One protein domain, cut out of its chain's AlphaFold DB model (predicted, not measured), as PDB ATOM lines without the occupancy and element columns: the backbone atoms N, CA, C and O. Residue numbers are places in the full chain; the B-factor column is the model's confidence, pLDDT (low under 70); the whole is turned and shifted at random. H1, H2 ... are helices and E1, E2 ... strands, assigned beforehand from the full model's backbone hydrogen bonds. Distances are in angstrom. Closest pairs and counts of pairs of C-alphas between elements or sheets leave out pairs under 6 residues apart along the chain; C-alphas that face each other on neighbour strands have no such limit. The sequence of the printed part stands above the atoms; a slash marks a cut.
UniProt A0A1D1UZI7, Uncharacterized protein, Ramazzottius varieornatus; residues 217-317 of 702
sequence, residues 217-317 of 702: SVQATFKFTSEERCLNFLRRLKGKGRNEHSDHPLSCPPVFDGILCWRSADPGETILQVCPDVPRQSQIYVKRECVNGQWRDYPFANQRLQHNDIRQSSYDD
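AT A GLANCE: This is residues 217 to 317 of the 702 residues of an uncharacterized protein of Ramazzottius varieornatus (UniProt A0A1D1UZI7). With little regular structure, this domain is a small twisted sheet with one helix, H1, set off to one side; residues 261 to 264 run between them, and residues 298 to 317 loop along the side away from H1. The 101 printed residues, under half in named elements, run E1 H1 E2 E3 E4, class mixed; the mixed sheet's order is E1 E2 E3 E4. It is compact, radius of gyration of the C-alphas 13.7 A, spanning 34 by 29 by 21 A.

HOW THE PARTS SIT: E2, residues 270 to 274, is parallel to its neighbour E1, residues 217 to 219; N 219 and O 272, 2.8 A apart, are within hydrogen-bond range. E3, residues 285 to 291, forms hairpins with E2, N 271 to O 288 2.9 A, and with E4, residues 294 to 297, N 296 to O 289 2.9 A; E2 E3 E4 are a meander, successive antiparallel neighbours. H1, residues 227 to 238, with every O i to N i+4 pair within range, is not on the sheet; E1, H1, E2 make a strand-helix-strand unit, parallel strands joined through a helix, its crossover right-handed.

IN THESE COORDINATES: E1 spans 6.5 A from C-alpha 217 (268.301, 198.113, 267.398), H1 16.4 A, E2 13.4 A, E3 19.2 A, and E4 9.3 A to C-alpha 297 (281.744, 205.322, 272.443).

THE WHOLE: The farthest C-alphas, Pro 249 and Gln 281, are 39.7 A apart. The printed part has no cut; the H1 to E2 link is long, 31 residues. In this model 27 residues have pLDDT under 70, among them 299 to 317.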
ATOM      1  N   SER A 217     269.282 197.386 268.196       90.00
ATOM      2  CA  SER A 217     268.301 198.113 267.398       90.00
ATOM      3  C   SER A 217     268.973 198.892 266.270       90.00
ATOM      4  O   SER A 217     270.090 199.389 266.402       90.00
ATOM      5  N   VAL A 218     268.291 198.987 265.126       87.75
ATOM      6  CA  VAL A 218     268.762 199.759 263.971       87.75
ATOM      7  C   VAL A 218     267.952 201.048 263.892       87.75
ATOM      8  O   VAL A 218     266.725 201.010 263.793       87.75
ATOM      9  N   GLN A 219     268.633 202.188 263.944       87.12
ATOM     10  CA  GLN A 219     268.031 203.503 263.785       87.12
ATOM     11  C   GLN A 219     268.238 203.993 262.347       87.12
ATOM     12  O   GLN A 219     269.345 203.954 261.810       87.12
ATOM     13  N   ALA A 220     267.172 204.503 261.728       81.62
ATOM     14  CA  ALA A 220     267.289 205.219 260.463       81.62
ATOM     15  C   ALA A 220     268.172 206.468 260.630       81.62
ATOM     16  O   ALA A 220     268.134 207.157 261.657       81.62
ATOM     17  N   THR A 221     268.973 206.760 259.612       79.31
ATOM     18  CA  THR A 221     269.910 207.883 259.634       79.31
ATOM     19  C   THR A 221     269.242 209.146 259.140       79.31
ATOM     20  O   THR A 221     268.649 209.177 258.065       79.31
ATOM     21  N   PHE A 222     269.392 210.209 259.921       77.75
ATOM     22  CA  PHE A 222     268.896 211.534 259.601       77.75
ATOM     23  C   PHE A 222     270.065 212.506 259.739       77.75
ATOM     24  O   PHE A 222     270.603 212.677 260.833       77.75
ATOM     25  N   LYS A 223     270.478 213.116 258.626       77.00
ATOM     26  CA  LYS A 223     271.559 214.108 258.597       77.00
ATOM     27  C   LYS A 223     271.002 215.444 259.087       77.00
ATOM     28  O   LYS A 223     270.159 216.040 258.417       77.00
ATOM     29  N   PHE A 224     271.442 215.904 260.257       84.12
ATOM     30  CA  PHE A 224     271.019 217.187 260.824       84.12
ATOM     31  C   PHE A 224     272.142 218.217 260.758       84.12
ATOM     32  O   PHE A 224     273.294 217.929 261.047       84.12
ATOM     33  N   THR A 225     271.780 219.455 260.422       73.56
ATOM     34  CA  THR A 225     272.700 220.604 260.335       73.56
ATOM     35  C   THR A 225     272.855 221.358 261.666       73.56
ATOM     36  O   THR A 225     273.363 222.480 261.689       73.56
ATOM     37  N   SER A 226     272.297 220.823 262.756       87.69
ATOM     38  CA  SER A 226     272.478 221.313 264.125       87.69
ATOM     39  C   SER A 226     271.915 220.332 265.150       87.69
ATOM     40  O   SER A 226     270.902 219.669 264.905       87.69
ATOM     41  N   GLU A 227     272.516 220.348 266.338       90.88
ATOM     42  CA  GLU A 227     272.020 219.680 267.541       90.88
ATOM     43  C   GLU A 227     270.552 220.009 267.819       90.88
ATOM     44  O   GLU A 227     269.728 219.113 267.970       90.88
ATOM     45  N   GLU A 228     270.188 221.292 267.797       92.38
ATOM     46  CA  GLU A 228     268.823 221.732 268.090       92.38
ATOM     47  C   GLU A 228     267.784 221.083 267.154       92.38
ATOM     48  O   GLU A 228     266.708 220.678 267.599       92.38
ATOM     49  N   ARG A 229     268.112 220.900 265.863       89.19
ATOM     50  CA  ARG A 229     267.240 220.205 264.900       89.19
ATOM     51  C   ARG A 229     267.142 218.709 265.203       89.19
ATOM     52  O   ARG A 229     266.031 218.176 265.163       89.19
ATOM     53  N   CYS A 230     268.254 218.064 265.557       93.44
ATOM     54  CA  CYS A 230     268.272 216.675 266.025       93.44
ATOM     55  C   CYS A 230     267.405 216.494 267.288       93.44
ATOM     56  O   CYS A 230     266.462 215.702 267.293       93.44
ATOM     57  N   LEU A 231     267.646 217.280 268.340       90.25
ATOM     58  CA  LEU A 231     266.931 217.166 269.612       90.25
ATOM     59  C   LEU A 231     265.445 217.542 269.489       90.25
ATOM     60  O   LEU A 231     264.603 216.914 270.134       90.25
ATOM     61  N   ASN A 232     265.086 218.516 268.644       91.75
ATOM     62  CA  ASN A 232     263.683 218.809 268.319       91.75
ATOM     63  C   ASN A 232     263.016 217.648 267.560       91.75
ATOM     64  O   ASN A 232     261.862 217.315 267.837       91.75
ATOM     65  N   PHE A 233     263.720 216.998 266.628       91.56
ATOM     66  CA  PHE A 233     263.221 215.814 265.926       91.56
ATOM     67  C   PHE A 233     263.004 214.629 266.880       91.56
ATOM     68  O   PHE A 233     261.924 214.035 266.881       91.56
ATOM     69  N   LEU A 234     263.969 214.338 267.755       91.31
ATOM     70  CA  LEU A 234     263.859 213.266 268.748       91.31
ATOM     71  C   LEU A 234     262.742 213.535 269.773       91.31
ATOM     72  O   LEU A 234     261.987 212.615 270.095       91.31
ATOM     73  N   ARG A 235     262.549 214.793 270.201       90.75
ATOM     74  CA  ARG A 235     261.388 215.208 271.014       90.75
ATOM     75  C   ARG A 235     260.058 214.988 270.283       90.75
ATOM     76  O   ARG A 235     259.128 214.442 270.875       90.75
ATOM     77  N   ARG A 236     259.969 215.332 268.991       89.88
ATOM     78  CA  ARG A 236     258.774 215.067 268.158       89.88
ATOM     79  C   ARG A 236     258.499 213.571 267.974       89.88
ATOM     80  O   ARG A 236     257.335 213.194 267.885       89.88
ATOM     81  N   LEU A 237     259.528 212.722 267.926       85.94
ATOM     82  CA  LEU A 237     259.356 211.266 267.899       85.94
ATOM     83  C   LEU A 237     258.890 210.704 269.254       85.94
ATOM     84  O   LEU A 237     257.990 209.861 269.254       85.94
ATOM     85  N   LYS A 238     259.414 211.200 270.393       84.75
ATOM     86  CA  LYS A 238     258.903 210.831 271.735       84.75
ATOM     87  C   LYS A 238     257.429 211.229 271.881       84.75
ATOM     88  O   LYS A 238     256.613 210.391 272.234       84.75
ATOM     89  N   GLY A 239     257.057 212.447 271.477       85.19
ATOM     90  CA  GLY A 239     255.659 212.912 271.485       85.19
ATOM     91  C   GLY A 239     254.702 212.178 270.528       85.19
ATOM     92  O   GLY A 239     253.497 212.391 270.604       85.19
ATOM     93  N   LYS A 240     255.212 211.322 269.630       87.50
ATOM     94  CA  LYS A 240     254.420 210.455 268.734       87.50
ATOM     95  C   LYS A 240     254.406 208.982 269.166       87.50
ATOM     96  O   LYS A 240     253.972 208.143 268.380       87.50
ATOM     97  N   GLY A 241     254.956 208.658 270.337       82.06
ATOM     98  CA  GLY A 241     255.108 207.281 270.819       82.06
ATOM     99  C   GLY A 241     256.087 206.416 270.010       82.06
ATOM    100  O   GLY A 241     256.103 205.198 270.127       82.06
ATOM    101  N   ARG A 242     256.916 207.024 269.143       71.19
ATOM    102  CA  ARG A 242     257.827 206.293 268.233       71.19
ATOM    103  C   ARG A 242     259.265 206.168 268.743       71.19
ATOM    104  O   ARG A 242     260.061 205.482 268.115       71.19
ATOM    105  N   ASN A 243     259.569 206.803 269.876       65.25
ATOM    106  CA  ASN A 243     260.814 206.660 270.641       65.25
ATOM    107  C   ASN A 243     260.499 206.241 272.095       65.25
ATOM    108  O   ASN A 243     261.096 206.763 273.038       65.25
ATOM    109  N   GLU A 244     259.514 205.361 272.290       61.44
ATOM    110  CA  GLU A 244     259.171 204.813 273.608       61.44
ATOM    111  C   GLU A 244     260.225 203.794 274.052       61.44
ATOM    112  O   GLU A 244     260.124 202.589 273.827       61.44
ATOM    113  N   HIS A 245     261.269 204.322 274.683       74.31
ATOM    114  CA  HIS A 245     262.093 203.564 275.613       74.31
ATOM    115  C   HIS A 245     261.384 203.485 276.951       74.31
ATOM    116  O   HIS A 245     260.530 204.322 277.262       74.31
ATOM    117  N   SER A 246     261.748 202.491 277.753       66.31
ATOM    118  CA  SER A 246     261.328 202.506 279.146       66.31
ATOM    119  C   SER A 246     261.880 203.778 279.802       66.31
ATOM    120  O   SER A 246     263.032 204.141 279.556       66.31
ATOM    121  N   ASP A 247     261.093 204.469 280.638       81.62
ATOM    122  CA  ASP A 247     261.586 205.593 281.458       81.62
ATOM    123  C   ASP A 247     262.469 205.050 282.613       81.62
ATOM    124  O   ASP A 247     262.282 205.339 283.795       81.62
ATOM    125  N   HIS A 248     263.425 204.186 282.265       87.12
ATOM    126  CA  HIS A 248     264.374 203.567 283.168       87.12
ATOM    127  C   HIS A 248     265.407 204.616 283.604       87.12
ATOM    128  O   HIS A 248     265.959 205.315 282.747       87.12
ATOM    129  N   PRO A 249     265.748 204.713 284.903       89.56
ATOM    130  CA  PRO A 249     266.643 205.756 285.419       89.56
ATOM    131  C   PRO A 249     268.090 205.654 284.907       89.56
ATOM    132  O   PRO A 249     268.863 206.589 285.069       89.56
ATOM    133  N   LEU A 250     268.455 204.523 284.291       92.44
ATOM    134  CA  LEU A 250     269.744 204.292 283.622       92.44
ATOM    135  C   LEU A 250     269.627 204.259 282.082       92.44
ATOM    136  O   LEU A 250     270.483 203.678 281.418       92.44
ATOM    137  N   SER A 251     268.551 204.805 281.510       94.44
ATOM    138  CA  SER A 251     268.457 205.018 280.060       94.44
ATOM    139  C   SER A 251     269.404 206.136 279.624       94.44
ATOM    140  O   SER A 251     269.615 207.111 280.348       94.44
ATOM    141  N   CYS A 252     270.003 205.999 278.444       95.88
ATOM    142  CA  CYS A 252     270.889 207.027 277.912       95.88
ATOM    143  C   CYS A 252     270.059 208.141 277.257       95.88
ATOM    144  O   CYS A 252     269.118 207.842 276.509       95.88
ATOM    145  N   PRO A 253     270.378 209.423 277.514       95.06
ATOM    146  CA  PRO A 253     269.642 210.543 276.941       95.06
ATOM    147  C   PRO A 253     269.856 210.632 275.420       95.06
ATOM    148  O   PRO A 253     270.875 210.155 274.912       95.06
ATOM    149  N   PRO A 254     268.921 211.254 274.678       94.56
ATOM    150  CA  PRO A 254     269.137 211.534 273.264       94.56
ATOM    151  C   PRO A 254     270.323 212.494 273.108       94.56
ATOM    152  O   PRO A 254     270.410 213.475 273.845       94.56
ATOM    153  N   VAL A 255     271.219 212.232 272.155       94.69
ATOM    154  CA  VAL A 255     272.443 213.026 271.961       94.69
ATOM    155  C   VAL A 255     272.734 213.255 270.479       94.69
ATOM    156  O   VAL A 255     272.451 212.406 269.630       94.69
ATOM    157  N   PHE A 256     273.303 214.416 270.170       93.56
ATOM    158  CA  PHE A 256     273.887 214.732 268.872       93.56
ATOM    159  C   PHE A 256     275.409 214.745 269.016       93.56
ATOM    160  O   PHE A 256     275.920 215.413 269.908       93.56
ATOM    161  N   ASP A 257     276.134 214.028 268.162       86.81
ATOM    162  CA  ASP A 257     277.604 213.926 268.242       86.81
ATOM    163  C   ASP A 257     278.342 214.796 267.213       86.81
ATOM    164  O   ASP A 257     279.474 214.517 266.829       86.81
ATOM    165  N   GLY A 258     277.675 215.850 266.743       88.00
ATOM    166  CA  GLY A 258     278.153 216.716 265.668       88.00
ATOM    167  C   GLY A 258     277.677 216.287 264.277       88.00
ATOM    168  O   GLY A 258     277.588 217.140 263.394       88.00
ATOM    169  N   ILE A 259     277.318 215.009 264.075       83.88
ATOM    170  CA  ILE A 259     276.910 214.488 262.755       83.88
ATOM    171  C   ILE A 259     275.668 213.594 262.848       83.88
ATOM    172  O   ILE A 259     274.704 213.769 262.092       83.88
ATOM    173  N   LEU A 260     275.686 212.634 263.770       91.88
ATOM    174  CA  LEU A 260     274.652 211.635 263.986       91.88
ATOM    175  C   LEU A 260     273.752 212.011 265.164       91.88
ATOM    176  O   LEU A 260     274.108 212.766 266.069       91.88
ATOM    177  N   CYS A 261     272.527 211.500 265.109       94.75
ATOM    178  CA  CYS A 261     271.445 211.881 266.001       94.75
ATOM    179  C   CYS A 261     270.891 210.632 266.669       94.75
ATOM    180  O   CYS A 261     270.057 209.922 266.095       94.75
ATOM    181  N   TRP A 262     271.382 210.369 267.872       94.62
ATOM    182  CA  TRP A 262     271.127 209.158 268.635       94.62
ATOM    183  C   TRP A 262     269.866 209.345 269.473       94.62
ATOM    184  O   TRP A 262     269.786 210.256 270.303       94.62
ATOM    185  N   ARG A 263     268.857 208.493 269.259       95.12
ATOM    186  CA  ARG A 263     267.697 208.454 270.162       95.12
ATOM    187  C   ARG A 263     268.104 207.926 271.540       95.12
ATOM    188  O   ARG A 263     269.160 207.318 271.684       95.12
ATOM    189  N   SER A 264     267.233 208.100 272.533       94.94
ATOM    190  CA  SER A 264     267.377 207.409 273.817       94.94
ATOM    191  C   SER A 264     267.547 205.899 273.636       94.94
ATOM    192  O   SER A 264     267.047 205.323 272.667       94.94
ATOM    193  N   ALA A 265     268.231 205.271 274.586       95.69
ATOM    194  CA  ALA A 265     268.466 203.833 274.620       95.69
ATOM    195  C   ALA A 265     268.218 203.289 276.027       95.69
ATOM    196  O   ALA A 265     268.566 203.940 277.015       95.69
ATOM    197  N   ASP A 266     267.640 202.092 276.112       95.38
ATOM    198  CA  ASP A 266     267.549 201.358 277.376       95.38
ATOM    199  C   ASP A 266     268.964 200.887 277.817       95.38
ATOM    200  O   ASP A 266     269.852 200.736 276.972       95.38
ATOM    201  N   PRO A 267     269.226 200.632 279.112       94.25
ATOM    202  CA  PRO A 267     270.524 200.115 279.544       94.25
ATOM    203  C   PRO A 267     270.798 198.740 278.919       94.25
ATOM    204  O   PRO A 267     269.937 197.862 278.933       94.25
ATOM    205  N   GLY A 268     272.000 198.549 278.374       93.12
ATOM    206  CA  GLY A 268     272.370 197.361 277.602       93.12
ATOM    207  C   GLY A 268     271.882 197.376 276.147       93.12
ATOM    208  O   GLY A 268     272.155 196.428 275.408       93.12
ATOM    209  N   GLU A 269     271.184 198.430 275.702       95.00
ATOM    210  CA  GLU A 269     270.799 198.576 274.299       95.00
ATOM    211  C   GLU A 269     271.973 199.082 273.443       95.00
ATOM    212  O   GLU A 269     272.611 200.098 273.731       95.00
ATOM    213  N   THR A 270     272.228 198.373 272.346       94.94
ATOM    214  CA  THR A 270     273.105 198.795 271.252       94.94
ATOM    215  C   THR A 270     272.272 199.424 270.137       94.94
ATOM    216  O   THR A 270     271.421 198.745 269.560       94.94
ATOM    217  N   ILE A 271     272.566 200.676 269.776       95.19
ATOM    218  CA  ILE A 271     272.033 201.321 268.569       95.19
ATOM    219  C   ILE A 271     273.056 201.209 267.434       95.19
ATOM    220  O   ILE A 271     274.236 201.524 267.607       95.19
ATOM    221  N   LEU A 272     272.576 200.807 266.257       94.75
ATOM    222  CA  LEU A 272     273.288 200.869 264.982       94.75
ATOM    223  C   LEU A 272     272.643 201.934 264.084       94.75
ATOM    224  O   LEU A 272     271.440 201.862 263.829       94.75
ATOM    225  N   GLN A 273     273.420 202.890 263.573       94.00
ATOM    226  CA  GLN A 273     272.941 203.923 262.641       94.00
ATOM    227  C   GLN A 273     273.776 203.904 261.352       94.00
ATOM    228  O   GLN A 273     274.999 203.816 261.413       94.00
ATOM    229  N   VAL A 274     273.126 203.943 260.183       90.06
ATOM    230  CA  VAL A 274     273.799 203.881 258.865       90.06
ATOM    231  C   VAL A 274     274.618 205.155 258.623       90.06
ATOM    232  O   VAL A 274     274.183 206.246 258.987       90.06
ATOM    233  N   CYS A 275     275.764 205.071 257.963       85.62
ATOM    234  CA  CYS A 275     276.561 206.258 257.658       85.62
ATOM    235  C   CYS A 275     275.976 207.028 256.452       85.62
ATOM    236  O   CYS A 275     275.701 206.417 255.417       85.62
ATOM    237  N   PRO A 276     275.723 208.350 256.575       77.00
ATOM    238  CA  PRO A 276     274.821 209.079 255.675       77.00
ATOM    239  C   PRO A 276     275.342 209.279 254.246       77.00
ATOM    240  O   PRO A 276     274.537 209.524 253.351       77.00
ATOM    241  N   ASP A 277     276.655 209.174 254.032       73.31
ATOM    242  CA  ASP A 277     277.318 209.525 252.769       73.31
ATOM    243  C   ASP A 277     277.980 208.311 252.071       73.31
ATOM    244  O   ASP A 277     278.775 208.470 251.147       73.31
ATOM    245  N   VAL A 278     277.645 207.079 252.481       64.88
ATOM    246  CA  VAL A 278     278.181 205.847 251.871       64.88
ATOM    247  C   VAL A 278     277.283 205.380 250.709       64.88
ATOM    248  O   VAL A 278     276.076 205.202 250.904       64.88
ATOM    249  N   PRO A 279     277.822 205.135 249.496       62.06
ATOM    250  CA  PRO A 279     277.026 204.664 248.364       62.06
ATOM    251  C   PRO A 279     276.382 203.295 248.636       62.06
ATOM    252  O   PRO A 279     276.962 202.419 249.275       62.06
ATOM    253  N   ARG A 280     275.175 203.085 248.085       59.84
ATOM    254  CA  ARG A 280     274.240 201.981 248.417       59.84
ATOM    255  C   ARG A 280     274.773 200.541 248.285       59.84
ATOM    256  O   ARG A 280     274.051 199.616 248.641       59.84
ATOM    257  N   GLN A 281     275.978 200.331 247.757       51.44
ATOM    258  CA  GLN A 281     276.562 199.002 247.543       51.44
ATOM    259  C   GLN A 281     277.088 198.345 248.833       51.44
ATOM    260  O   GLN A 281     277.225 197.125 248.869       51.44
ATOM    261  N   SER A 282     277.310 199.108 249.909       68.06
ATOM    262  CA  SER A 282     277.569 198.556 251.247       68.06
ATOM    263  C   SER A 282     277.094 199.521 252.333       68.06
ATOM    264  O   SER A 282     277.675 200.592 252.494       68.06
ATOM    265  N   GLN A 283     276.062 199.152 253.096       76.44
ATOM    266  CA  GLN A 283     275.659 199.933 254.271       76.44
ATOM    267  C   GLN A 283     276.682 199.726 255.390       76.44
ATOM    268  O   GLN A 283     276.857 198.612 255.881       76.44
ATOM    269  N   ILE A 284     277.355 200.809 255.771       83.94
ATOM    270  CA  ILE A 284     278.244 200.860 256.933       83.94
ATOM    271  C   ILE A 284     277.442 201.438 258.104       83.94
ATOM    272  O   ILE A 284     276.643 202.356 257.902       83.94
ATOM    273  N   TYR A 285     277.631 200.894 259.308       88.75
ATOM    274  CA  TYR A 285     276.905 201.294 260.515       88.75
ATOM    275  C   TYR A 285     277.869 201.756 261.612       88.75
ATOM    276  O   TYR A 285     278.789 201.016 261.963       88.75
ATOM    277  N   VAL A 286     277.593 202.910 262.224       90.62
ATOM    278  CA  VAL A 286     278.198 203.295 263.509       90.62
ATOM    279  C   VAL A 286     277.447 202.594 264.638       90.62
ATOM    280  O   VAL A 286     276.215 202.542 264.629       90.62
ATOM    281  N   LYS A 287     278.187 202.081 265.626       93.81
ATOM    282  CA  LYS A 287     277.650 201.490 266.859       93.81
ATOM    283  C   LYS A 287     277.832 202.443 268.047       93.81
ATOM    284  O   LYS A 287     278.955 202.863 268.319       93.81
ATOM    285  N   ARG A 288     276.773 202.641 268.840       94.19
ATOM    286  CA  ARG A 288     276.868 203.074 270.249       94.19
ATOM    287  C   ARG A 288     276.127 202.100 271.158       94.19
ATOM    288  O   ARG A 288     275.154 201.472 270.745       94.19
ATOM    289  N   GLU A 289     276.587 201.971 272.397       96.06
ATOM    290  CA  GLU A 289     275.962 201.122 273.418       96.06
ATOM    291  C   GLU A 289     275.659 201.953 274.661       96.06
ATOM    292  O   GLU A 289     276.505 202.726 275.117       96.06
ATOM    293  N   CYS A 290     274.452 201.810 275.198       96.25
ATOM    294  CA  CYS A 290     274.072 202.456 276.441       96.25
ATOM    295  C   CYS A 290     274.479 201.591 277.635       96.25
ATOM    296  O   CYS A 290     273.954 200.494 277.819       96.25
ATOM    297  N   VAL A 291     275.385 202.086 278.477       95.25
ATOM    298  CA  VAL A 291     275.854 201.369 279.667       95.25
ATOM    299  C   VAL A 291     275.630 202.248 280.892       95.25
ATOM    300  O   VAL A 291     276.274 203.279 281.054       95.25
ATOM    301  N   ASN A 292     274.713 201.832 281.769       93.62
ATOM    302  CA  ASN A 292     274.395 202.509 283.033       93.62
ATOM    303  C   ASN A 292     274.066 204.013 282.885       93.62
ATOM    304  O   ASN A 292     274.532 204.833 283.671       93.62
ATOM    305  N   GLY A 293     273.275 204.384 281.872       93.31
ATOM    306  CA  GLY A 293     272.880 205.773 281.598       93.31
ATOM    307  C   GLY A 293     273.925 206.612 280.856       93.31
ATOM    308  O   GLY A 293     273.664 207.774 280.551       93.31
ATOM    309  N   GLN A 294     275.088 206.039 280.530       94.75
ATOM    310  CA  GLN A 294     276.138 206.698 279.756       94.75
ATOM    311  C   GLN A 294     276.335 206.024 278.397       94.75
ATOM    312  O   GLN A 294     276.362 204.796 278.280       94.75
ATOM    313  N   TRP A 295     276.507 206.839 277.357       94.00
ATOM    314  CA  TRP A 295     276.921 206.352 276.049       94.00
ATOM    315  C   TRP A 295     278.365 205.866 276.114       94.00
ATOM    316  O   TRP A 295     279.269 206.628 276.456       94.00
ATOM    317  N   ARG A 296     278.588 204.597 275.769       93.38
ATOM    318  CA  ARG A 296     279.925 204.071 275.520       93.38
ATOM    319  C   ARG A 296     280.247 204.240 274.043       93.38
ATOM    320  O   ARG A 296     279.709 203.525 273.194       93.38
ATOM    321  N   ASP A 297     281.156 205.164 273.766       75.12
ATOM    322  CA  ASP A 297     281.744 205.322 272.443       75.12
ATOM    323  C   ASP A 297     282.719 204.176 272.150       75.12
ATOM    324  O   ASP A 297     283.472 203.728 273.021       75.12
ATOM    325  N   TYR A 298     282.702 203.697 270.907       75.19
ATOM    326  CA  TYR A 298     283.615 202.671 270.406       75.19
ATOM    327  C   TYR A 298     284.611 203.311 269.431       75.19
ATOM    328  O   TYR A 298     284.398 203.225 268.220       75.19
ATOM    329  N   PRO A 299     285.717 203.917 269.916       45.00
ATOM    330  CA  PRO A 299     286.720 204.519 269.035       45.00
ATOM    331  C   PRO A 299     287.340 203.491 268.073       45.00
ATOM    332  O   PRO A 299     287.711 203.836 266.960       45.00
ATOM    333  N   PHE A 300     287.375 202.204 268.449       45.06
ATOM    334  CA  PHE A 300     287.858 201.116 267.593       45.06
ATOM    335  C   PHE A 300     286.907 199.909 267.637       45.06
ATOM    336  O   PHE A 300     287.091 198.977 268.424       45.06
ATOM    337  N   ALA A 301     285.876 199.908 266.791       36.94
ATOM    338  CA  ALA A 301     284.867 198.844 266.713       36.94
ATOM    339  C   ALA A 301     285.375 197.570 265.993       36.94
ATOM    340  O   ALA A 301     284.855 197.172 264.957       36.94
ATOM    341  N   ASN A 302     286.396 196.913 266.556       29.66
ATOM    342  CA  ASN A 302     287.024 195.700 266.009       29.66
ATOM    343  C   ASN A 302     286.924 194.485 266.957       29.66
ATOM    344  O   ASN A 302     287.911 193.793 267.214       29.66
ATOM    345  N   GLN A 303     285.726 194.182 267.472       30.62
ATOM    346  CA  GLN A 303     285.445 192.884 268.103       30.62
ATOM    347  C   GLN A 303     284.136 192.268 267.595       30.62
ATOM    348  O   GLN A 303     283.092 192.908 267.548       30.62
ATOM    349  N   ARG A 304     284.236 190.995 267.185       27.66
ATOM    350  CA  ARG A 304     283.217 190.230 266.454       27.66
ATOM    351  C   ARG A 304     281.870 190.157 267.184       27.66
ATOM    352  O   ARG A 304     281.738 189.398 268.142       27.66
ATOM    353  N   LEU A 305     280.840 190.760 266.599       32.25
ATOM    354  CA  LEU A 305     279.476 190.229 266.676       32.25
ATOM    355  C   LEU A 305     279.250 189.293 265.481       32.25
ATOM    356  O   LEU A 305     279.477 189.676 264.336       32.25
ATOM    357  N   GLN A 306     278.827 188.050 265.734       32.25
ATOM    358  CA  GLN A 306     278.505 187.103 264.663       32.25
ATOM    359  C   GLN A 306     277.100 187.373 264.103       32.25
ATOM    360  O   GLN A 306     276.103 186.810 264.554       32.25
ATOM    361  N   HIS A 307     277.040 188.218 263.077       34.12
ATOM    362  CA  HIS A 307     275.974 188.209 262.076       34.12
ATOM    363  C   HIS A 307     276.618 188.388 260.701       34.12
ATOM    364  O   HIS A 307     277.287 189.390 260.453       34.12
ATOM    365  N   ASN A 308     276.483 187.376 259.841       32.12
ATOM    366  CA  ASN A 308     277.448 187.112 258.766       32.12
ATOM    367  C   ASN A 308     277.452 188.112 257.591       32.12
ATOM    368  O   ASN A 308     278.329 187.999 256.741       32.12
ATOM    369  N   ASP A 309     276.553 189.102 257.574       36.25
ATOM    370  CA  ASP A 309     276.421 190.083 256.484       36.25
ATOM    371  C   ASP A 309     276.633 191.553 256.914       36.25
ATOM    372  O   ASP A 309     276.494 192.462 256.097       36.25
ATOM    373  N   ILE A 310     277.006 191.827 258.175       41.47
ATOM    374  CA  ILE A 310     277.234 193.202 258.659       41.47
ATOM    375  C   ILE A 310     278.738 193.497 258.739       41.47
ATOM    376  O   ILE A 310     279.422 193.059 259.667       41.47
ATOM    377  N   ARG A 311     279.259 194.308 257.806       41.75
ATOM    378  CA  ARG A 311     280.580 194.937 257.968       41.75
ATOM    379  C   ARG A 311     280.473 196.090 258.965       41.75
ATOM    380  O   ARG A 311     280.081 197.197 258.610       41.75
ATOM    381  N   GLN A 312     280.810 195.801 260.216       43.91
ATOM    382  CA  GLN A 312     281.021 196.816 261.247       43.91
ATOM    383  C   GLN A 312     282.334 197.553 260.966       43.91
ATOM    384  O   GLN A 312     283.307 196.934 260.533       43.91
ATOM    385  N   SER A 313     282.350 198.861 261.205       44.91
ATOM    386  CA  SER A 313     283.529 199.709 261.049       44.91
ATOM    387  C   SER A 313     283.669 200.639 262.253       44.91
ATOM    388  O   SER A 313     282.727 200.811 263.030       44.91
ATOM    389  N   SER A 314     284.841 201.247 262.416       51.47
ATOM    390  CA  SER A 314     285.037 202.327 263.383       51.47
ATOM    391  C   SER A 314     284.256 203.588 262.990       51.47
ATOM    392  O   SER A 314     283.762 203.711 261.864       51.47
ATOM    393  N   TYR A 315     284.166 204.531 263.930       49.97
ATOM    394  CA  TYR A 315     283.629 205.870 263.683       49.97
ATOM    395  C   TYR A 315     284.396 206.577 262.549       49.97
ATOM    396  O   TYR A 315     283.777 207.156 261.659       49.97
ATOM    397  N   ASP A 316     285.726 206.436 262.527       52.62
ATOM    398  CA  ASP A 316     286.611 207.030 261.517       52.62
ATOM    399  C   ASP A 316     286.391 206.437 260.113       52.62
ATOM    400  O   ASP A 316     286.366 207.167 259.120       52.62
ATOM    401  N   ASP A 317     286.166 205.122 260.013       55.69
ATOM    402  CA  ASP A 317     285.959 204.426 258.731       55.69
ATOM    403  C   ASP A 317     284.732 204.945 257.958       55.69
ATOM    404  O   ASP A 317     284.735 204.952 256.725       55.69
TER     405      ASP A 317